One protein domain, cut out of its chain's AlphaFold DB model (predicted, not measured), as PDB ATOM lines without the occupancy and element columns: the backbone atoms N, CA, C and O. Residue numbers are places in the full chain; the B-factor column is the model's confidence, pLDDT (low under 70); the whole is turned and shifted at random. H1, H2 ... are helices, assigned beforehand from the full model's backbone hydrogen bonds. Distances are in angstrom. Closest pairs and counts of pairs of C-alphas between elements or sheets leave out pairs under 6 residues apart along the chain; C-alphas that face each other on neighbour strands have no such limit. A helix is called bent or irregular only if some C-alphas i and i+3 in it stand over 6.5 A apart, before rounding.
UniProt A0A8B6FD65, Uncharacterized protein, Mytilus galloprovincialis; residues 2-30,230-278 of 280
ATOM      1  N   LYS A   2     203.859 271.090 205.060       89.06
ATOM      2  CA  LYS A   2     202.516 270.674 204.582       89.06
ATOM      3  C   LYS A   2     202.408 269.176 204.264       89.06
ATOM      4  O   LYS A   2     201.462 268.535 204.700       89.06
ATOM      5  N   GLU A   3     203.399 268.627 203.564       92.00
ATOM      6  CA  GLU A   3     203.406 267.208 203.188       92.00
ATOM      7  C   GLU A   3     203.528 266.275 204.398       92.00
ATOM      8  O   GLU A   3     202.747 265.345 204.545       92.00
ATOM      9  N   SER A   4     204.443 266.586 205.319       91.25
ATOM     10  CA  SER A   4     204.594 265.850 206.582       91.25
ATOM     11  C   SER A   4     203.294 265.839 207.393       91.25
ATOM     12  O   SER A   4     202.876 264.774 207.831       91.25
ATOM     13  N   ARG A   5     202.600 266.982 207.496       92.44
ATOM     14  CA  ARG A   5     201.285 267.057 208.145       92.44
ATOM     15  C   ARG A   5     200.234 266.212 207.419       92.44
ATOM     16  O   ARG A   5     199.413 265.574 208.061       92.44
ATOM     17  N   ARG A   6     200.235 266.196 206.083       94.56
ATOM     18  CA  ARG A   6     199.301 265.381 205.288       94.56
ATOM     19  C   ARG A   6     199.503 263.886 205.541       94.56
ATOM     20  O   ARG A   6     198.521 263.180 205.749       94.56
ATOM     21  N   LEU A   7     200.754 263.427 205.537       96.12
ATOM     22  CA  LEU A   7     201.107 262.030 205.803       96.12
ATOM     23  C   LEU A   7     200.752 261.622 207.238       96.12
ATOM     24  O   LEU A   7     200.136 260.580 207.434       96.12
ATOM     25  N   GLU A   8     201.054 262.475 208.220       95.12
ATOM     26  CA  GLU A   8     200.644 262.293 209.619       95.12
ATOM     27  C   GLU A   8     199.125 262.098 209.733       95.12
ATOM     28  O   GLU A   8     198.671 261.115 210.317       95.12
ATOM     29  N   MET A   9     198.326 262.969 209.106       96.12
ATOM     30  CA  MET A   9     196.869 262.828 209.150       96.12
ATOM     31  C   MET A   9     196.381 261.519 208.521       96.12
ATOM     32  O   MET A   9     195.442 260.921 209.037       96.12
ATOM     33  N   GLN A  10     197.003 261.051 207.434       96.94
ATOM     34  CA  GLN A  10     196.637 259.772 206.813       96.94
ATOM     35  C   GLN A  10     196.909 258.578 207.735       96.94
ATOM     36  O   GLN A  10     196.141 257.617 207.710       96.94
ATOM     37  N   VAL A  11     197.979 258.625 208.537       96.44
ATOM     38  CA  VAL A  11     198.274 257.600 209.551       96.44
ATOM     39  C   VAL A  11     197.216 257.641 210.652       96.44
ATOM     40  O   VAL A  11     196.531 256.642 210.868       96.44
ATOM     41  N   LEU A  12     196.983 258.815 211.249       95.81
ATOM     42  CA  LEU A  12     196.006 258.978 212.331       95.81
ATOM     43  C   LEU A  12     194.584 258.599 211.889       95.81
ATOM     44  O   LEU A  12     193.833 257.985 212.634       95.81
ATOM     45  N   GLN A  13     194.192 258.898 210.650       96.81
ATOM     46  CA  GLN A  13     192.875 258.514 210.131       96.81
ATOM     47  C   GLN A  13     192.709 257.006 209.918       96.81
ATOM     48  O   GLN A  13     191.572 256.521 209.949       96.81
ATOM     49  N   LYS A  14     193.803 256.276 209.677       96.31
ATOM     50  CA  LYS A  14     193.795 254.811 209.559       96.31
ATOM     51  C   LYS A  14     193.773 254.132 210.922       96.31
ATOM     52  O   LYS A  14     193.115 253.104 211.046       96.31
ATOM     53  N   GLU A  15     194.468 254.705 211.898       96.19
ATOM     54  CA  GLU A  15     194.572 254.195 213.266       96.19
ATOM     55  C   GLU A  15     193.301 254.480 214.080       96.19
ATOM     56  O   GLU A  15     192.660 253.569 214.597       96.19
ATOM     57  N   TYR A  16     192.860 255.737 214.109       96.94
ATOM     58  CA  TYR A  16     191.708 256.183 214.888       96.94
ATOM     59  C   TYR A  16     190.420 256.025 214.082       96.94
ATOM     60  O   TYR A  16     189.863 257.003 213.587       96.94
ATOM     61  N   GLN A  17     189.947 254.796 213.887       96.25
ATOM     62  CA  GLN A  17     188.675 254.530 213.200       96.25
ATOM     63  C   GLN A  17     187.490 254.640 214.159       96.25
ATOM     64  O   GLN A  17     187.591 254.259 215.322       96.25
ATOM     65  N   LEU A  18     186.360 255.137 213.651       94.31
ATOM     66  CA  LEU A  18     185.104 255.203 214.392       94.31
ATOM     67  C   LEU A  18     184.246 253.968 214.109       94.31
ATOM     68  O   LEU A  18     184.231 253.469 212.983       94.31
ATOM     69  N   ASP A  19     183.512 253.528 215.123       93.25
ATOM     70  CA  ASP A  19     182.478 252.503 215.028       93.25
ATOM     71  C   ASP A  19     181.335 252.802 216.006       93.25
ATOM     72  O   ASP A  19     181.535 253.455 217.032       93.25
ATOM     73  N   VAL A  20     180.131 252.334 215.692       91.94
ATOM     74  CA  VAL A  20     178.964 252.440 216.575       91.94
ATOM     75  C   VAL A  20     178.714 251.056 217.154       91.94
ATOM     76  O   VAL A  20     178.074 250.215 216.529       91.94
ATOM     77  N   LYS A  21     179.241 250.809 218.357       86.56
ATOM     78  CA  LYS A  21     179.253 249.459 218.951       86.56
ATOM     79  C   LYS A  21     177.864 248.948 219.344       86.56
ATOM     80  O   LYS A  21     177.675 247.746 219.484       86.56
ATOM     81  N   MET A  22     176.898 249.848 219.517       86.38
ATOM     82  CA  MET A  22     175.491 249.524 219.745       86.38
ATOM     83  C   MET A  22     174.611 250.608 219.125       86.38
ATOM     84  O   MET A  22     174.929 251.796 219.211       86.38
ATOM     85  N   SER A  23     173.499 250.194 218.513       89.00
ATOM     86  CA  SER A  23     172.537 251.112 217.898       89.00
ATOM     87  C   SER A  23     172.090 252.194 218.887       89.00
ATOM     88  O   SER A  23     171.746 251.894 220.027       89.00
ATOM     89  N   GLY A  24     172.112 253.454 218.451       87.31
ATOM     90  CA  GLY A  24     171.725 254.610 219.265       87.31
ATOM     91  C   GLY A  24     172.830 255.198 220.153       87.31
ATOM     92  O   GLY A  24     172.620 256.272 220.716       87.31
ATOM     93  N   LEU A  25     174.007 254.569 220.264       89.38
ATOM     94  CA  LEU A  25     175.143 255.154 220.987       89.38
ATOM     95  C   LEU A  25     175.968 256.118 220.114       89.38
ATOM     96  O   LEU A  25     176.003 255.968 218.889       89.38
ATOM     97  N   PRO A  26     176.692 257.077 220.729       92.31
ATOM     98  CA  PRO A  26     177.709 257.860 220.033       92.31
ATOM     99  C   PRO A  26     178.780 256.969 219.393       92.31
ATOM    100  O   PRO A  26     179.110 255.903 219.916       92.31
ATOM    101  N   ALA A  27     179.362 257.436 218.286       92.75
ATOM    102  CA  ALA A  27     180.486 256.755 217.654       92.75
ATOM    103  C   ALA A  27     181.717 256.760 218.578       92.75
ATOM    104  O   ALA A  27     182.083 257.788 219.147       92.75
ATOM    105  N   GLN A  28     182.354 255.602 218.695       93.12
ATOM    106  CA  GLN A  28     183.468 255.306 219.596       93.12
ATOM    107  C   GLN A  28     184.664 254.811 218.790       93.12
ATOM    108  O   GLN A  28     184.556 254.576 217.584       93.12
ATOM    109  N   VAL A  29     185.809 254.603 219.441       95.00
ATOM    110  CA  VAL A  29     186.952 254.007 218.753       95.00
ATOM    111  C   VAL A  29     186.656 252.547 218.394       95.00
ATOM    112  O   VAL A  29     186.203 251.759 219.232       95.00
ATOM    113  N   LYS A  30     186.903 252.184 217.133       93.56
ATOM    114  CA  LYS A  30     186.665 250.832 216.609       93.56
ATOM    115  C   LYS A  30     187.584 249.805 217.268       93.56
ATOM    116  O   LYS A  30     187.128 248.775 217.751       93.56
ATOM    117  N   LEU A 230     177.950 258.016 232.282       92.69
ATOM    118  CA  LEU A 230     178.439 257.220 231.154       92.69
ATOM    119  C   LEU A 230     178.256 257.922 229.796       92.69
ATOM    120  O   LEU A 230     179.201 258.006 229.016       92.69
ATOM    121  N   ASN A 231     177.071 258.434 229.474       92.19
ATOM    122  CA  ASN A 231     176.846 259.012 228.147       92.19
ATOM    123  C   ASN A 231     177.574 260.357 227.971       92.19
ATOM    124  O   ASN A 231     178.427 260.489 227.092       92.19
ATOM    125  N   PHE A 232     177.260 261.341 228.815       93.69
ATOM    126  CA  PHE A 232     177.654 262.734 228.601       93.69
ATOM    127  C   PHE A 232     179.138 263.002 228.871       93.69
ATOM    128  O   PHE A 232     179.693 263.902 228.244       93.69
ATOM    129  N   THR A 233     179.802 262.234 229.747       93.75
ATOM    130  CA  THR A 233     181.240 262.430 230.011       93.75
ATOM    131  C   THR A 233     182.122 261.377 229.364       93.75
ATOM    132  O   THR A 233     183.182 261.732 228.859       93.75
ATOM    133  N   HIS A 234     181.717 260.107 229.332       94.38
ATOM    134  CA  HIS A 234     182.552 259.048 228.766       94.38
ATOM    135  C   HIS A 234     182.333 258.885 227.260       94.38
ATOM    136  O   HIS A 234     183.245 259.145 226.473       94.38
ATOM    137  N   LEU A 235     181.143 258.449 226.840       93.38
ATOM    138  CA  LEU A 235     180.903 258.038 225.450       93.38
ATOM    139  C   LEU A 235     180.922 259.223 224.478       93.38
ATOM    140  O   LEU A 235     181.516 259.136 223.404       93.38
ATOM    141  N   MET A 236     180.313 260.348 224.860       94.50
ATOM    142  CA  MET A 236     180.295 261.553 224.031       94.50
ATOM    143  C   MET A 236     181.704 262.133 223.841       94.50
ATOM    144  O   MET A 236     182.090 262.484 222.723       94.50
ATOM    145  N   MET A 237     182.500 262.188 224.912       96.19
ATOM    146  CA  MET A 237     183.858 262.733 224.844       96.19
ATOM    147  C   MET A 237     184.826 261.817 224.094       96.19
ATOM    148  O   MET A 237     185.770 262.316 223.483       96.19
ATOM    149  N   GLU A 238     184.606 260.500 224.085       96.00
ATOM    150  CA  GLU A 238     185.428 259.577 223.295       96.00
ATOM    151  C   GLU A 238     185.312 259.877 221.801       96.00
ATOM    152  O   GLU A 238     186.331 260.010 221.124       96.00
ATOM    153  N   GLY A 239     184.090 260.079 221.298       94.62
ATOM    154  CA  GLY A 239     183.870 260.477 219.907       94.62
ATOM    155  C   GLY A 239     184.584 261.787 219.554       94.62
ATOM    156  O   GLY A 239     185.216 261.887 218.498       94.62
ATOM    157  N   ILE A 240     184.568 262.770 220.464       95.69
ATOM    158  CA  ILE A 240     185.296 264.042 220.310       95.69
ATOM    159  C   ILE A 240     186.815 263.816 220.299       95.69
ATOM    160  O   ILE A 240     187.519 264.413 219.478       95.69
ATOM    161  N   SER A 241     187.328 262.944 221.168       96.88
ATOM    162  CA  SER A 241     188.750 262.596 221.231       96.88
ATOM    163  C   SER A 241     189.228 261.943 219.930       96.88
ATOM    164  O   SER A 241     190.192 262.403 219.309       96.88
ATOM    165  N   VAL A 242     188.486 260.947 219.438       96.75
ATOM    166  CA  VAL A 242     188.769 260.276 218.164       96.75
ATOM    167  C   VAL A 242     188.696 261.275 217.006       96.75
ATOM    168  O   VAL A 242     189.617 261.352 216.192       96.75
ATOM    169  N   ALA A 243     187.653 262.109 216.937       95.75
ATOM    170  CA  ALA A 243     187.528 263.134 215.901       95.75
ATOM    171  C   ALA A 243     188.691 264.140 215.931       95.75
ATOM    172  O   ALA A 243     189.203 264.509 214.871       95.75
ATOM    173  N   THR A 244     189.144 264.534 217.123       96.75
ATOM    174  CA  THR A 244     190.296 265.423 217.316       96.75
ATOM    175  C   THR A 244     191.565 264.797 216.741       96.75
ATOM    176  O   THR A 244     192.236 265.432 215.924       96.75
ATOM    177  N   LYS A 245     191.858 263.535 217.073       96.12
ATOM    178  CA  LYS A 245     193.040 262.806 216.573       96.12
ATOM    179  C   LYS A 245     193.001 262.567 215.067       96.12
ATOM    180  O   LYS A 245     194.021 262.669 214.396       96.12
ATOM    181  N   ARG A 246     191.813 262.382 214.495       96.31
ATOM    182  CA  ARG A 246     191.624 262.207 213.045       96.31
ATOM    183  C   ARG A 246     191.772 263.481 212.210       96.31
ATOM    184  O   ARG A 246     191.938 263.370 210.992       96.31
ATOM    185  N   HIS A 247     191.665 264.671 212.807       96.38
ATOM    186  CA  HIS A 247     191.588 265.934 212.052       96.38
ATOM    187  C   HIS A 247     192.606 266.999 212.470       96.38
ATOM    188  O   HIS A 247     192.851 267.939 211.708       96.38
ATOM    189  N   LEU A 248     193.242 266.857 213.632       96.56
ATOM    190  CA  LEU A 248     194.252 267.788 214.113       96.56
ATOM    191  C   LEU A 248     195.600 267.080 214.259       96.56
ATOM    192  O   LEU A 248     195.747 266.142 215.031       96.56
ATOM    193  N   ALA A 249     196.596 267.583 213.534       94.50
ATOM    194  CA  ALA A 249     197.982 267.142 213.652       94.50
ATOM    195  C   ALA A 249     198.524 267.383 215.069       94.50
ATOM    196  O   ALA A 249     198.129 268.360 215.709       94.50
ATOM    197  N   LEU A 250     199.493 266.588 215.522       91.69
ATOM    198  CA  LEU A 250     200.105 266.692 216.856       91.69
ATOM    199  C   LEU A 250     200.716 268.073 217.122       91.69
ATOM    200  O   LEU A 250     200.748 268.563 218.251       91.69
ATOM    201  N   GLN A 251     201.171 268.750 216.068       93.00
ATOM    202  CA  GLN A 251     201.722 270.103 216.165       93.00
ATOM    203  C   GLN A 251     200.648 271.196 216.284       93.00
ATOM    204  O   GLN A 251     200.981 272.333 216.627       93.00
ATOM    205  N   HIS A 252     199.379 270.885 216.000       96.00
ATOM    206  CA  HIS A 252     198.290 271.851 216.024       96.00
ATOM    207  C   HIS A 252     198.054 272.372 217.453       96.00
ATOM    208  O   HIS A 252     197.948 271.562 218.374       96.00
ATOM    209  N   PRO A 253     197.893 273.692 217.668       97.50
ATOM    210  CA  PRO A 253     197.718 274.253 219.010       97.50
ATOM    211  C   PRO A 253     196.546 273.634 219.781       97.50
ATOM    212  O   PRO A 253     196.689 273.296 220.950       97.50
ATOM    213  N   ILE A 254     195.412 273.409 219.105       97.75
ATOM    214  CA  ILE A 254     194.234 272.769 219.715       97.75
ATOM    215  C   ILE A 254     194.513 271.304 220.081       97.75
ATOM    216  O   ILE A 254     194.073 270.858 221.132       97.75
ATOM    217  N   MET A 255     195.283 270.563 219.273       96.62
ATOM    218  CA  MET A 255     195.662 269.189 219.622       96.62
ATOM    219  C   MET A 255     196.529 269.180 220.883       96.62
ATOM    220  O   MET A 255     196.239 268.451 221.824       96.62
ATOM    221  N   LYS A 256     197.540 270.054 220.949       96.25
ATOM    222  CA  LYS A 256     198.400 270.185 222.135       96.25
ATOM    223  C   LYS A 256     197.614 270.539 223.396       96.25
ATOM    224  O   LYS A 256     197.922 270.012 224.459       96.25
ATOM    225  N   LEU A 257     196.614 271.412 223.269       97.38
ATOM    226  CA  LEU A 257     195.737 271.795 224.370       97.38
ATOM    227  C   LEU A 257     194.855 270.627 224.833       97.38
ATOM    228  O   LEU A 257     194.779 270.356 226.024       97.38
ATOM    229  N   LEU A 258     194.190 269.939 223.902       97.06
ATOM    230  CA  LEU A 258     193.169 268.946 224.237       97.06
ATOM    231  C   LEU A 258     193.734 267.567 224.595       97.06
ATOM    232  O   LEU A 258     193.096 266.847 225.356       97.06
ATOM    233  N   ASN A 259     194.915 267.187 224.093       93.94
ATOM    234  CA  ASN A 259     195.415 265.812 224.227       93.94
ATOM    235  C   ASN A 259     195.534 265.350 225.691       93.94
ATOM    236  O   ASN A 259     195.187 264.217 226.006       93.94
ATOM    237  N   ALA A 260     195.949 266.237 226.601       94.50
ATOM    238  CA  ALA A 260     196.033 265.917 228.026       94.50
ATOM    239  C   ALA A 260     194.656 265.653 228.671       94.50
ATOM    240  O   ALA A 260     194.564 264.879 229.619       94.50
ATOM    241  N   HIS A 261     193.583 266.253 228.145       96.19
ATOM    242  CA  HIS A 261     192.216 266.066 228.641       96.19
ATOM    243  C   HIS A 261     191.562 264.769 228.151       96.19
ATOM    244  O   HIS A 261     190.516 264.384 228.665       96.19
ATOM    245  N   PHE A 262     192.167 264.093 227.173       95.50
ATOM    246  CA  PHE A 262     191.682 262.818 226.646       95.50
ATOM    247  C   PHE A 262     192.456 261.609 227.164       95.50
ATOM    248  O   PHE A 262     192.117 260.480 226.804       95.50
ATOM    249  N   LEU A 263     193.476 261.834 227.997       93.56
ATOM    250  CA  LEU A 263     194.337 260.779 228.508       93.56
ATOM    251  C   LEU A 263     193.501 259.653 229.133       93.56
ATOM    252  O   LEU A 263     192.691 259.885 230.029       93.56
ATOM    253  N   TYR A 264     193.719 258.435 228.637       92.69
ATOM    254  CA  TYR A 264     193.059 257.197 229.060       92.69
ATOM    255  C   TYR A 264     191.543 257.101 228.835       92.69
ATOM    256  O   TYR A 264     190.945 256.090 229.212       92.69
ATOM    257  N   LEU A 265     190.911 258.080 228.184       94.25
ATOM    258  CA  LEU A 265     189.470 258.056 227.916       94.25
ATOM    259  C   LEU A 265     189.066 256.860 227.037       94.25
ATOM    260  O   LEU A 265     188.121 256.139 227.351       94.25
ATOM    261  N   MET A 266     189.814 256.603 225.961       94.44
ATOM    262  CA  MET A 266     189.562 255.455 225.083       94.44
ATOM    263  C   MET A 266     189.844 254.117 225.785       94.44
ATOM    264  O   MET A 266     189.086 253.160 225.601       94.44
ATOM    265  N   ALA A 267     190.883 254.041 226.627       91.69
ATOM    266  CA  ALA A 267     191.192 252.836 227.401       91.69
ATOM    267  C   ALA A 267     190.083 252.481 228.394       91.69
ATOM    268  O   ALA A 267     189.618 251.337 228.409       91.69
ATOM    269  N   ILE A 268     189.627 253.447 229.205       89.12
ATOM    270  CA  ILE A 268     188.583 253.176 230.197       89.12
ATOM    271  C   ILE A 268     187.267 252.783 229.519       89.12
ATOM    272  O   ILE A 268     186.655 251.791 229.915       89.12
ATOM    273  N   ASN A 269     186.874 253.477 228.447       91.31
ATOM    274  CA  ASN A 269     185.635 253.173 227.734       91.31
ATOM    275  C   ASN A 269     185.686 251.809 227.039       91.31
ATOM    276  O   ASN A 269     184.704 251.068 227.067       91.31
ATOM    277  N   SER A 270     186.838 251.425 226.480       87.25
ATOM    278  CA  SER A 270     187.019 250.092 225.895       87.25
ATOM    279  C   SER A 270     186.804 248.984 226.931       87.25
ATOM    280  O   SER A 270     186.131 247.996 226.636       87.25
ATOM    281  N   GLY A 271     187.292 249.166 228.164       78.50
ATOM    282  CA  GLY A 271     187.044 248.235 229.268       78.50
ATOM    283  C   GLY A 271     185.573 248.181 229.704       78.50
ATOM    284  O   GLY A 271     185.027 247.093 229.887       78.50
ATOM    285  N   VAL A 272     184.915 249.341 229.821       73.00
ATOM    286  CA  VAL A 272     183.487 249.438 230.182       73.00
ATOM    287  C   VAL A 272     182.614 248.737 229.150       73.00
ATOM    288  O   VAL A 272     181.730 247.975 229.519       73.00
ATOM    289  N   ILE A 273     182.883 248.929 227.860       66.81
ATOM    290  CA  ILE A 273     182.066 248.345 226.795       66.81
ATOM    291  C   ILE A 273     182.130 246.813 226.828       66.81
ATOM    292  O   ILE A 273     181.107 246.140 226.707       66.81
ATOM    293  N   ILE A 274     183.317 246.254 227.074       60.34
ATOM    294  CA  ILE A 274     183.499 244.808 227.235       60.34
ATOM    295  C   ILE A 274     182.736 244.287 228.462       60.34
ATOM    296  O   ILE A 274     182.176 243.196 228.406       60.34
ATOM    297  N   ALA A 275     182.702 245.035 229.565       59.50
ATOM    298  CA  ALA A 275     182.040 244.607 230.797       59.50
ATOM    299  C   ALA A 275     180.509 244.780 230.764       59.50
ATOM    300  O   ALA A 275     179.785 243.918 231.255       59.50
ATOM    301  N   CYS A 276     180.013 245.877 230.191       60.16
ATOM    302  CA  CYS A 276     178.601 246.258 230.236       60.16
ATOM    303  C   CYS A 276     177.766 245.662 229.095       60.16
ATOM    304  O   CYS A 276     176.586 245.399 229.304       60.16
ATOM    305  N   TYR A 277     178.352 245.417 227.917       59.19
ATOM    306  CA  TYR A 277     177.601 244.964 226.735       59.19
ATOM    307  C   TYR A 277     177.800 243.484 226.387       59.19
ATOM    308  O   TYR A 277     177.250 243.010 225.402       59.19
ATOM    309  N   ARG A 278     178.540 242.712 227.196       50.50
ATOM    310  CA  ARG A 278     178.732 241.260 226.982       50.50
ATOM    311  C   ARG A 278     177.482 240.399 227.217       50.50
ATOM    312  O   ARG A 278     177.540 239.194 226.988       50.50
TER     313      ARG A 278
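Overview. This is residues 2 to 30 and 230 to 278 of the 280 residues of an uncharacterized protein of Mytilus galloprovincialis (UniProt A0A8B6FD65). The longest helix, H2, is the middle: H3 folds back on it as a hairpin, H1 packs near its last residue, and H4 packs on its first half. Residues 16 to 30 make an unnamed loop. The printed 78 residues, with helices H1 to H4 and no named strand, are all helix, only just compact, close to loose (radius of gyration of the C-alphas 13.3 A), spanning 43 by 22 by 18 A.

Along the chain. H2, residues 230 to 247, measures 24.8 A; H3 is residues 253 to 262. Both are only just irregular: C-alphas 232 and 235 are 6.52 A apart, 257 and 260 6.9 A. H1, residues 2 to 15, measures 20.3 A from C-alpha 2 at (202.516, 270.674, 204.582). H4, residues 265 to 276, ends at C-alpha (178.601, 246.258, 230.236).

Arrangement. H2 touches H3 (closest C-alphas Ser 241 and Phe 262, 6.2 A), H1 (Gln 13 and Arg 246, 4.9 A) and H4 (Glu 238 and Met 266, 6.1 A), opposite ways each. Every O i to N i+4 pair is within hydrogen-bond range in H1 and H4, 12 of 14 in H2, 4 of 6 in H3.

Size, cuts and confidence. Residues 31 to 229 are cut out; C-alphas 30 and 230 are 17.9 A apart. Residues 273 to 278 have pLDDT under 70.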